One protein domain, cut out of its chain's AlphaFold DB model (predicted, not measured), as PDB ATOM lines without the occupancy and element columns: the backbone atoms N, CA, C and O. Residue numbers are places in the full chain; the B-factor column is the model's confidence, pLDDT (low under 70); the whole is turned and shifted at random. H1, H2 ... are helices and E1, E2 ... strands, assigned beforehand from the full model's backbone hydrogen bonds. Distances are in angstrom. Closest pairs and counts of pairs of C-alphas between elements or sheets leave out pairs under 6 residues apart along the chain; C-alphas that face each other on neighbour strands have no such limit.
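Overview. This is residues 124 to 208 of the 213 residues of an uncharacterized protein of Planctomycetes bacterium (UniProt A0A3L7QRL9). Helix H1 sits in the middle between two small antiparallel sheets, E1 E2 E3 on one side and E4 E6 E5 on the other. Helix H2 packs along the edge strand E5, on the same face of the second sheet as H1, and the two helices, about perpendicular, make a corner where Ile 151 of H1 comes near Gly 181 of H2. The printed part has 85 residues, with two named helices and six named strands in the order E1 E2 E3 H1 E4 H2 E5 E6, and its class is mixed, helices and strands. The whole is compact and rounded, with a radius of gyration of the C-alphas of 12.0 A and spans of 33 by 31 by 24 A.

Along the chain. E1, residues 124 to 126, begins at C-alpha 124 (116.491, 125.886, 86.057). E2 is residues 131 to 134 and E3 residues 137 to 141. H1, residues 150 to 160, is 15.3 A long and starts at C-alpha 150 (114.896, 108.741, 87.812). E4 is residues 166 to 168. H2, residues 178 to 188, is 15.6 A long. E5, residues 192 to 197, measures 16.2 A, and E6, residues 202 to 207, measures 17.3 A and ends at C-alpha 207 (104.028, 126.762, 91.449).

Arrangement. E1 E2 E3 form a meander, each strand the antiparallel neighbour of the one before; N 124 and O 133 are 2.8 A apart and N 132 and O 140 are 2.8 A apart, within hydrogen-bond range. H1 is on this sheet, making two layers, a helix on one face of a sheet; the closest C-alphas of E1 and H1, Trp 125 and Gln 159, are 6.2 A apart. H1 is also on the sheet E4 E6 E5, at a height of 10.4 A over the sheet. In that sheet N 167 and O 203 are 2.9 A apart between E4 and E6, and N 193 and O 206 are 2.8 A apart between E5 and E6, which form a hairpin. E4, H2 and E5 make a split strand-helix-strand unit, two strands running the same way with E6 between them in the sheet, and its crossover is right-handed. H2 runs along E5, at 9 degrees on the local plane; their closest C-alphas, Asn 186 and Gln 193, are 5.6 A apart. H1 and H2 only just touch, with 3 pairs of C-alphas within 8 A, the closest being Ile 151 and Gly 181 at 6.7 A, and are about perpendicular at 80 degrees. H2 only grazes the sheet E1 E2 E3, with residues 185 to 188. In H1 and H2 every O i to N i+4 pair is within hydrogen-bond range.

Size, cuts and confidence. The two C-alphas farthest apart, Lys 136 and Asn 175, are 34.5 A apart. The printed part has no cut, and no link is long. The mean pLDDT of the printed part is 78.2, with residues 145 to 146, 172 to 177, 188 and 199 under 70.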
ATOM      1  N   SER A 124     115.230 126.141  86.745       85.69
ATOM      2  CA  SER A 124     116.491 125.886  86.057       85.69
ATOM      3  C   SER A 124     117.198 124.740  86.747       85.69
ATOM      4  O   SER A 124     117.489 124.800  87.941       85.69
ATOM      5  N   TRP A 125     117.433 123.672  86.002       88.12
ATOM      6  CA  TRP A 125     118.083 122.474  86.490       88.12
ATOM      7  C   TRP A 125     119.575 122.499  86.160       88.12
ATOM      8  O   TRP A 125     119.967 122.514  84.994       88.12
ATOM      9  N   ASN A 126     120.418 122.468  87.193       86.50
ATOM     10  CA  ASN A 126     121.856 122.288  87.045       86.50
ATOM     11  C   ASN A 126     122.222 120.817  87.279       86.50
ATOM     12  O   ASN A 126     122.395 120.381  88.421       86.50
ATOM     13  N   HIS A 127     122.392 120.063  86.191       82.06
ATOM     14  CA  HIS A 127     122.758 118.645  86.251       82.06
ATOM     15  C   HIS A 127     124.127 118.395  86.903       82.06
ATOM     16  O   HIS A 127     124.293 117.382  87.582       82.06
ATOM     17  N   LYS A 128     125.100 119.308  86.736       80.50
ATOM     18  CA  LYS A 128     126.456 119.158  87.299       80.50
ATOM     19  C   LYS A 128     126.433 119.256  88.815       80.50
ATOM     20  O   LYS A 128     127.132 118.524  89.513       80.50
ATOM     21  N   GLU A 129     125.621 120.172  89.327       82.06
ATOM     22  CA  GLU A 129     125.509 120.400  90.762       82.06
ATOM     23  C   GLU A 129     124.459 119.506  91.418       82.06
ATOM     24  O   GLU A 129     124.573 119.232  92.614       82.06
ATOM     25  N   GLY A 130     123.493 119.012  90.639       83.62
ATOM     26  CA  GLY A 130     122.340 118.259  91.117       83.62
ATOM     27  C   GLY A 130     121.283 119.154  91.766       83.62
ATOM     28  O   GLY A 130     120.553 118.674  92.635       83.62
ATOM     29  N   ILE A 131     121.219 120.437  91.387       85.88
ATOM     30  CA  ILE A 131     120.404 121.465  92.047       85.88
ATOM     31  C   ILE A 131     119.366 122.028  91.078       85.88
ATOM     32  O   ILE A 131     119.687 122.426  89.960       85.88
ATOM     33  N   LEU A 132     118.116 122.095  91.536       85.62
ATOM     34  CA  LEU A 132     117.038 122.799  90.858       85.62
ATOM     35  C   LEU A 132     116.872 124.185  91.478       85.62
ATOM     36  O   LEU A 132     116.647 124.326  92.685       85.62
ATOM     37  N   TYR A 133     116.929 125.198  90.629       83.00
ATOM     38  CA  TYR A 133     116.700 126.586  90.973       83.00
ATOM     39  C   TYR A 133     115.310 127.020  90.536       83.00
ATOM     40  O   TYR A 133     114.826 126.650  89.473       83.00
ATOM     41  N   PHE A 134     114.690 127.878  91.329       82.44
ATOM     42  CA  PHE A 134     113.508 128.628  90.938       82.44
ATOM     43  C   PHE A 134     113.676 130.046  91.457       82.44
ATOM     44  O   PHE A 134     114.019 130.249  92.621       82.44
ATOM     45  N   ASN A 135     113.499 131.042  90.591       77.12
ATOM     46  CA  ASN A 135     113.730 132.441  90.960       77.12
ATOM     47  C   ASN A 135     115.127 132.692  91.589       77.12
ATOM     48  O   ASN A 135     115.250 133.370  92.606       77.12
ATOM     49  N   LYS A 136     116.186 132.109  91.004       74.88
ATOM     50  CA  LYS A 136     117.579 132.170  91.506       74.88
ATOM     51  C   LYS A 136     117.797 131.588  92.917       74.88
ATOM     52  O   LYS A 136     118.892 131.712  93.455       74.88
ATOM     53  N   LYS A 137     116.798 130.935  93.518       79.38
ATOM     54  CA  LYS A 137     116.928 130.214  94.791       79.38
ATOM     55  C   LYS A 137     116.990 128.719  94.526       79.38
ATOM     56  O   LYS A 137     116.192 128.209  93.743       79.38
ATOM     57  N   ALA A 138     117.907 128.022  95.189       82.75
ATOM     58  CA  ALA A 138     117.915 126.566  95.190       82.75
ATOM     59  C   ALA A 138     116.668 126.067  95.936       82.75
ATOM     60  O   ALA A 138     116.451 126.422  97.095       82.75
ATOM     61  N   ILE A 139     115.832 125.283  95.259       83.06
ATOM     62  CA  ILE A 139     114.577 124.750  95.814       83.06
ATOM     63  C   ILE A 139     114.602 123.236  95.995       83.06
ATOM     64  O   ILE A 139     113.779 122.692  96.727       83.06
ATOM     65  N   LEU A 140     115.535 122.557  95.332       82.50
ATOM     66  CA  LEU A 140     115.728 121.121  95.434       82.50
ATOM     67  C   LEU A 140     117.204 120.804  95.206       82.50
ATOM     68  O   LEU A 140     117.803 121.267  94.239       82.50
ATOM     69  N   ILE A 141     117.762 119.978  96.083       82.31
ATOM     70  CA  ILE A 141     119.113 119.437  95.963       82.31
ATOM     71  C   ILE A 141     118.980 117.918  95.894       82.31
ATOM     72  O   ILE A 141     118.353 117.297  96.751       82.31
ATOM     73  N   THR A 142     119.559 117.320  94.861       77.75
ATOM     74  CA  THR A 142     119.638 115.868  94.679       77.75
ATOM     75  C   THR A 142     121.054 115.382  94.969       77.75
ATOM     76  O   THR A 142     122.024 116.126  94.838       77.75
ATOM     77  N   GLN A 143     121.194 114.112  95.350       75.88
ATOM     78  CA  GLN A 143     122.516 113.505  95.492       75.88
ATOM     79  C   GLN A 143     123.206 113.399  94.127       75.88
ATOM     80  O   GLN A 143     122.614 112.916  93.157       75.88
ATOM     81  N   ARG A 144     124.483 113.786  94.071       70.56
ATOM     82  CA  ARG A 144     125.333 113.559  92.899       70.56
ATOM     83  C   ARG A 144     125.607 112.064  92.764       70.56
ATOM     84  O   ARG A 144     126.020 111.416  93.723       70.56
ATOM     85  N   ARG A 145     125.330 111.505  91.588       69.38
ATOM     86  CA  ARG A 145     125.510 110.081  91.282       69.38
ATOM     87  C   ARG A 145     126.071 109.938  89.873       69.38
ATOM     88  O   ARG A 145     125.677 110.692  88.990       69.38
ATOM     89  N   ASN A 146     126.926 108.937  89.657       69.25
ATOM     90  CA  ASN A 146     127.494 108.643  88.332       69.25
ATOM     91  C   ASN A 146     126.426 108.216  87.314       69.25
ATOM     92  O   ASN A 146     126.579 108.457  86.124       69.25
ATOM     93  N   LYS A 147     125.339 107.585  87.778       77.94
ATOM     94  CA  LYS A 147     124.152 107.308  86.963       77.94
ATOM     95  C   LYS A 147     123.024 108.246  87.391       77.94
ATOM     96  O   LYS A 147     122.721 108.274  88.591       77.94
ATOM     97  N   PRO A 148     122.392 108.975  86.453       77.75
ATOM     98  CA  PRO A 148     121.302 109.872  86.789       77.75
ATOM     99  C   PRO A 148     120.152 109.078  87.407       77.75
ATOM    100  O   PRO A 148     119.710 108.047  86.894       77.75
ATOM    101  N   SER A 149     119.678 109.549  88.554       81.50
ATOM    102  CA  SER A 149     118.470 109.018  89.171       81.50
ATOM    103  C   SER A 149     117.253 109.308  88.296       81.50
ATOM    104  O   SER A 149     117.230 110.254  87.513       81.50
ATOM    105  N   LYS A 150     116.183 108.543  88.497       83.50
ATOM    106  CA  LYS A 150     114.896 108.741  87.812       83.50
ATOM    107  C   LYS A 150     114.353 110.168  87.947       83.50
ATOM    108  O   LYS A 150     113.780 110.696  87.006       83.50
ATOM    109  N   ILE A 151     114.585 110.809  89.093       82.69
ATOM    110  CA  ILE A 151     114.222 112.213  89.321       82.69
ATOM    111  C   ILE A 151     115.078 113.147  88.465       82.69
ATOM    112  O   ILE A 151     114.545 114.058  87.850       82.69
ATOM    113  N   GLN A 152     116.389 112.911  88.399       84.88
ATOM    114  CA  GLN A 152     117.285 113.712  87.562       84.88
ATOM    115  C   GLN A 152     116.937 113.566  86.077       84.88
ATOM    116  O   GLN A 152     116.985 114.560  85.371       84.88
ATOM    117  N   ILE A 153     116.511 112.377  85.633       84.94
ATOM    118  CA  ILE A 153     115.993 112.158  84.271       84.94
ATOM    119  C   ILE A 153     114.750 113.022  84.025       84.94
ATOM    120  O   ILE A 153     114.695 113.733  83.033       84.94
ATOM    121  N   ILE A 154     113.783 113.026  84.950       86.25
ATOM    122  CA  ILE A 154     112.575 113.863  84.832       86.25
ATOM    123  C   ILE A 154     112.925 115.358  84.777       86.25
ATOM    124  O   ILE A 154     112.391 116.081  83.944       86.25
ATOM    125  N   LEU A 155     113.804 115.833  85.665       88.00
ATOM    126  CA  LEU A 155     114.198 117.247  85.712       88.00
ATOM    127  C   LEU A 155     114.985 117.667  84.471       88.00
ATOM    128  O   LEU A 155     114.815 118.788  83.998       88.00
ATOM    129  N   GLN A 156     115.822 116.771  83.949       85.50
ATOM    130  CA  GLN A 156     116.551 117.000  82.711       85.50
ATOM    131  C   GLN A 156     115.595 117.080  81.521       85.50
ATOM    132  O   GLN A 156     115.702 118.014  80.742       85.50
ATOM    133  N   GLU A 157     114.603 116.193  81.444       84.69
ATOM    134  CA  GLU A 157     113.595 116.220  80.379       84.69
ATOM    135  C   GLU A 157     112.807 117.541  80.368       84.69
ATOM    136  O   GLU A 157     112.613 118.151  79.318       84.69
ATOM    137  N   TYR A 158     112.410 118.046  81.544       86.19
ATOM    138  CA  TYR A 158     111.814 119.381  81.644       86.19
ATOM    139  C   TYR A 158     112.778 120.482  81.193       86.19
ATOM    140  O   TYR A 158     112.354 121.420  80.524       86.19
ATOM    141  N   GLN A 159     114.059 120.388  81.553       85.06
ATOM    142  CA  GLN A 159     115.069 121.378  81.183       85.06
ATOM    143  C   GLN A 159     115.331 121.410  79.675       85.06
ATOM    144  O   GLN A 159     115.450 122.499  79.113       85.06
ATOM    145  N   ASP A 160     115.396 120.244  79.035       80.69
ATOM    146  CA  ASP A 160     115.658 120.097  77.602       80.69
ATOM    147  C   ASP A 160     114.484 120.621  76.762       80.69
ATOM    148  O   ASP A 160     114.684 121.151  75.671       80.69
ATOM    149  N   GLN A 161     113.265 120.548  77.303       78.50
ATOM    150  CA  GLN A 161     112.048 121.062  76.670       78.50
ATOM    151  C   GLN A 161     111.689 122.503  77.086       78.50
ATOM    152  O   GLN A 161     110.603 122.982  76.767       78.50
ATOM    153  N   ASP A 162     112.579 123.209  77.791       80.56
ATOM    154  CA  ASP A 162     112.372 124.589  78.264       80.56
ATOM    155  C   ASP A 162     111.144 124.764  79.194       80.56
ATOM    156  O   ASP A 162     110.401 125.754  79.148       80.56
ATOM    157  N   TRP A 163     110.966 123.788  80.088       80.94
ATOM    158  CA  TRP A 163     109.998 123.752  81.189       80.94
ATOM    159  C   TRP A 163     108.533 123.976  80.779       80.94
ATOM    160  O   TRP A 163     107.879 124.885  81.303       80.94
ATOM    161  N   PRO A 164     107.957 123.139  79.896       79.94
ATOM    162  CA  PRO A 164     106.524 123.182  79.632       79.94
ATOM    163  C   PRO A 164     105.761 122.677  80.868       79.94
ATOM    164  O   PRO A 164     106.266 121.831  81.601       79.94
ATOM    165  N   ASP A 165     104.542 123.164  81.132       77.62
ATOM    166  CA  ASP A 165     103.771 122.671  82.305       77.62
ATOM    167  C   ASP A 165     103.415 121.187  82.224       77.62
ATOM    168  O   ASP A 165     102.988 120.629  83.228       77.62
ATOM    169  N   GLU A 166     103.554 120.559  81.056       81.25
ATOM    170  CA  GLU A 166     103.325 119.134  80.867       81.25
ATOM    171  C   GLU A 166     104.383 118.542  79.932       81.25
ATOM    172  O   GLU A 166     104.650 119.095  78.866       81.25
ATOM    173  N   ILE A 167     104.953 117.404  80.329       79.94
ATOM    174  CA  ILE A 167     105.794 116.555  79.480       79.94
ATOM    175  C   ILE A 167     105.238 115.137  79.460       79.94
ATOM    176  O   ILE A 167     104.643 114.659  80.432       79.94
ATOM    177  N   LYS A 168     105.500 114.419  78.369       80.31
ATOM    178  CA  LYS A 168     105.322 112.968  78.353       80.31
ATOM    179  C   LYS A 168     106.256 112.352  79.392       80.31
ATOM    180  O   LYS A 168     107.414 112.742  79.496       80.31
ATOM    181  N   ASN A 169     105.761 111.395  80.169       79.00
ATOM    182  CA  ASN A 169     106.547 110.757  81.214       79.00
ATOM    183  C   ASN A 169     107.785 110.055  80.598       79.00
ATOM    184  O   ASN A 169     107.623 109.072  79.871       79.00
ATOM    185  N   PRO A 170     109.022 110.491  80.911       77.88
ATOM    186  CA  PRO A 170     110.232 109.904  80.328       77.88
ATOM    187  C   PRO A 170     110.522 108.487  80.854       77.88
ATOM    188  O   PRO A 170     111.381 107.780  80.339       77.88
ATOM    189  N   LEU A 171     109.795 108.037  81.883       78.94
ATOM    190  CA  LEU A 171     109.963 106.739  82.537       78.94
ATOM    191  C   LEU A 171     108.858 105.733  82.175       78.94
ATOM    192  O   LEU A 171     108.724 104.719  82.865       78.94
ATOM    193  N   MET A 172     108.092 105.991  81.107       65.56
ATOM    194  CA  MET A 172     106.971 105.163  80.618       65.56
ATOM    195  C   MET A 172     107.296 103.671  80.461       65.56
ATOM    196  O   MET A 172     106.429 102.832  80.658       65.56
ATOM    197  N   ILE A 173     108.546 103.336  80.131       58.44
ATOM    198  CA  ILE A 173     108.996 101.960  79.849       58.44
ATOM    199  C   ILE A 173     109.499 101.254  81.128       58.44
ATOM    200  O   ILE A 173     109.939 100.109  81.104       58.44
ATOM    201  N   THR A 174     109.459 101.917  82.286       58.78
ATOM    202  CA  THR A 174     110.022 101.374  83.529       58.78
ATOM    203  C   THR A 174     108.926 100.907  84.492       58.78
ATOM    204  O   THR A 174     107.939 101.606  84.685       58.78
ATOM    205  N   ASN A 175     109.149  99.796  85.217       55.94
ATOM    206  CA  ASN A 175     108.313  99.341  86.355       55.94
ATOM    207  C   ASN A 175     108.339 100.306  87.565       55.94
ATOM    208  O   ASN A 175     108.072  99.930  88.709       55.94
ATOM    209  N   TYR A 176     108.750 101.554  87.359       62.69
ATOM    210  CA  TYR A 176     108.869 102.528  88.419       62.69
ATOM    211  C   TYR A 176     107.498 103.066  88.807       62.69
ATOM    212  O   TYR A 176     106.775 103.630  87.988       62.69
ATOM    213  N   ARG A 177     107.179 102.983  90.100       66.62
ATOM    214  CA  ARG A 177     106.039 103.691  90.679       66.62
ATOM    215  C   ARG A 177     106.353 105.178  90.711       66.62
ATOM    216  O   ARG A 177     106.802 105.719  91.715       66.62
ATOM    217  N   ILE A 178     106.115 105.850  89.590       70.75
ATOM    218  CA  ILE A 178     106.395 107.279  89.435       70.75
ATOM    219  C   ILE A 178     105.690 108.135  90.492       70.75
ATOM    220  O   ILE A 178     106.213 109.168  90.898       70.75
ATOM    221  N   LYS A 179     104.566 107.642  91.028       70.81
ATOM    222  CA  LYS A 179     103.871 108.218  92.182       70.81
ATOM    223  C   LYS A 179     104.786 108.402  93.400       70.81
ATOM    224  O   LYS A 179     104.703 109.445  94.040       70.81
ATOM    225  N   ASP A 180     105.691 107.464  93.681       71.88
ATOM    226  CA  ASP A 180     106.618 107.555  94.818       71.88
ATOM    227  C   ASP A 180     107.714 108.599  94.563       71.88
ATOM    228  O   ASP A 180     108.045 109.389  95.447       71.88
ATOM    229  N   GLY A 181     108.223 108.673  93.328       73.69
ATOM    230  CA  GLY A 181     109.185 109.699  92.911       73.69
ATOM    231  C   GLY A 181     108.596 111.112  92.939       73.69
ATOM    232  O   GLY A 181     109.246 112.045  93.405       73.69
ATOM    233  N   ILE A 182     107.340 111.263  92.516       78.69
ATOM    234  CA  ILE A 182     106.601 112.531  92.562       78.69
ATOM    235  C   ILE A 182     106.263 112.915  94.005       78.69
ATOM    236  O   ILE A 182     106.414 114.077  94.380       78.69
ATOM    237  N   LYS A 183     105.879 111.950  94.852       79.12
ATOM    238  CA  LYS A 183     105.684 112.176  96.292       79.12
ATOM    239  C   LYS A 183     106.974 112.659  96.952       79.12
ATOM    240  O   LYS A 183     106.928 113.608  97.730       79.12
ATOM    241  N   TYR A 184     108.113 112.063  96.607       76.69
ATOM    242  CA  TYR A 184     109.420 112.507  97.085       76.69
ATOM    243  C   TYR A 184     109.758 113.924  96.598       76.69
ATOM    244  O   TYR A 184     110.053 114.779  97.428       76.69
ATOM    245  N   LEU A 185     109.623 114.206  95.294       75.88
ATOM    246  CA  LEU A 185     109.817 115.541  94.702       75.88
ATOM    247  C   LEU A 185     108.961 116.616  95.381       75.88
ATOM    248  O   LEU A 185     109.444 117.705  95.686       75.88
ATOM    249  N   ASN A 186     107.706 116.291  95.679       80.31
ATOM    250  CA  ASN A 186     106.797 117.172  96.403       80.31
ATOM    251  C   ASN A 186     107.115 117.279  97.899       80.31
ATOM    252  O   ASN A 186     106.793 118.291  98.518       80.31
ATOM    253  N   GLY A 187     107.721 116.265  98.511       71.12
ATOM    254  CA  GLY A 187     108.146 116.327  99.910       71.12
ATOM    255  C   GLY A 187     109.275 117.335 100.131       71.12
ATOM    256  O   GLY A 187     109.314 118.015 101.152       71.12
ATOM    257  N   ILE A 188     110.168 117.458  99.150       69.50
ATOM    258  CA  ILE A 188     111.384 118.278  99.235       69.50
ATOM    259  C   ILE A 188     111.232 119.659  98.584       69.50
ATOM    260  O   ILE A 188     111.778 120.635  99.093       69.50
ATOM    261  N   SER A 189     110.450 119.778  97.510       71.44
ATOM    262  CA  SER A 189     110.164 121.061  96.872       71.44
ATOM    263  C   SER A 189     108.971 121.740  97.549       71.44
ATOM    264  O   SER A 189     107.818 121.333  97.395       71.44
ATOM    265  N   LYS A 190     109.238 122.814  98.302       72.44
ATOM    266  CA  LYS A 190     108.192 123.635  98.947       72.44
ATOM    267  C   LYS A 190     107.577 124.685  98.019       72.44
ATOM    268  O   LYS A 190     106.568 125.281  98.378       72.44
ATOM    269  N   VAL A 191     108.182 124.911  96.852       77.75
ATOM    270  CA  VAL A 191     107.828 126.002  95.928       77.75
ATOM    271  C   VAL A 191     107.172 125.476  94.657       77.75
ATOM    272  O   VAL A 191     106.206 126.061  94.183       77.75
ATOM    273  N   ILE A 192     107.653 124.351  94.130       82.31
ATOM    274  CA  ILE A 192     107.102 123.704  92.936       82.31
ATOM    275  C   ILE A 192     106.443 122.392  93.335       82.31
ATOM    276  O   ILE A 192     107.015 121.616  94.102       82.31
ATOM    277  N   GLN A 193     105.257 122.140  92.801       84.94
ATOM    278  CA  GLN A 193     104.581 120.860  92.879       84.94
ATOM    279  C   GLN A 193     104.642 120.155  91.529       84.94
ATOM    280  O   GLN A 193     104.422 120.765  90.491       84.94
ATOM    281  N   PHE A 194     104.883 118.852  91.570       84.94
ATOM    282  CA  PHE A 194     104.770 117.953  90.435       84.94
ATOM    283  C   PHE A 194     103.526 117.080  90.593       84.94
ATOM    284  O   PHE A 194     103.163 116.677  91.702       84.94
ATOM    285  N   SER A 195     102.861 116.765  89.494       81.56
ATOM    286  CA  SER A 195     101.718 115.857  89.469       81.56
ATOM    287  C   SER A 195     101.802 114.925  88.269       81.56
ATOM    288  O   SER A 195     102.640 115.080  87.382       81.56
ATOM    289  N   VAL A 196     100.962 113.898  88.289       80.94
ATOM    290  CA  VAL A 196     100.871 112.900  87.228       80.94
ATOM    291  C   VAL A 196      99.496 113.034  86.590       80.94
ATOM    292  O   VAL A 196      98.499 113.080  87.313       80.94
ATOM    293  N   ALA A 197      99.443 113.077  85.263       71.69
ATOM    294  CA  ALA A 197      98.213 113.164  84.485       71.69
ATOM    295  C   ALA A 197      98.006 111.913  83.614       71.69
ATOM    296  O   ALA A 197      98.908 111.083  83.449       71.69
ATOM    297  N   ALA A 198      96.772 111.751  83.123       73.38
ATOM    298  CA  ALA A 198      96.329 110.667  82.239       73.38
ATOM    299  C   ALA A 198      96.875 109.277  82.632       73.38
ATOM    300  O   ALA A 198      97.523 108.591  81.844       73.38
ATOM    301  N   GLY A 199      96.669 108.887  83.894       67.12
ATOM    302  CA  GLY A 199      97.001 107.547  84.386       67.12
ATOM    303  C   GLY A 199      98.492 107.239  84.580       67.12
ATOM    304  O   GLY A 199      98.811 106.107  84.926       67.12
ATOM    305  N   GLY A 200      99.405 108.203  84.414       71.25
ATOM    306  CA  GLY A 200     100.853 107.932  84.466       71.25
ATOM    307  C   GLY A 200     101.625 108.379  83.237       71.25
ATOM    308  O   GLY A 200     102.854 108.412  83.276       71.25
ATOM    309  N   ASN A 201     100.915 108.719  82.163       73.75
ATOM    310  CA  ASN A 201     101.518 108.956  80.856       73.75
ATOM    311  C   ASN A 201     102.172 110.329  80.727       73.75
ATOM    312  O   ASN A 201     103.071 110.505  79.906       73.75
ATOM    313  N   TYR A 202     101.744 111.274  81.559       79.44
ATOM    314  CA  TYR A 202     102.238 112.639  81.550       79.44
ATOM    315  C   TYR A 202     102.597 113.094  82.955       79.44
ATOM    316  O   TYR A 202     102.015 112.656  83.955       79.44
ATOM    317  N   LEU A 203     103.584 113.975  83.013       80.94
ATOM    318  CA  LEU A 203     103.999 114.675  84.211       80.94
ATOM    319  C   LEU A 203     103.669 116.142  84.029       80.94
ATOM    320  O   LEU A 203     103.938 116.699  82.970       80.94
ATOM    321  N   CYS A 204     103.138 116.753  85.082       82.62
ATOM    322  CA  CYS A 204     102.891 118.183  85.114       82.62
ATOM    323  C   CYS A 204     103.659 118.835  86.260       82.62
ATOM    324  O   CYS A 204     103.986 118.175  87.255       82.62
ATOM    325  N   TRP A 205     103.898 120.138  86.154       86.19
ATOM    326  CA  TRP A 205     104.395 120.945  87.263       86.19
ATOM    327  C   TRP A 205     103.600 122.239  87.417       86.19
ATOM    328  O   TRP A 205     102.972 122.728  86.481       86.19
ATOM    329  N   SER A 206     103.607 122.787  88.627       81.25
ATOM    330  CA  SER A 206     103.012 124.082  88.937       81.25
ATOM    331  C   SER A 206     103.700 124.728  90.133       81.25
ATOM    332  O   SER A 206     104.302 124.055  90.976       81.25
ATOM    333  N   VAL A 207     103.614 126.052  90.236       82.25
ATOM    334  CA  VAL A 207     104.028 126.762  91.449       82.25
ATOM    335  C   VAL A 207     102.986 126.499  92.532       82.25
ATOM    336  O   VAL A 207     101.783 126.668  92.317       82.25
ATOM    337  N   ARG A 208     103.432 126.084  93.720       76.94
ATOM    338  CA  ARG A 208     102.536 125.976  94.871       76.94
ATOM    339  C   ARG A 208     102.004 127.361  95.183       76.94
ATOM    340  O   ARG A 208     102.776 128.261  95.512       76.94
TER     341      ARG A 208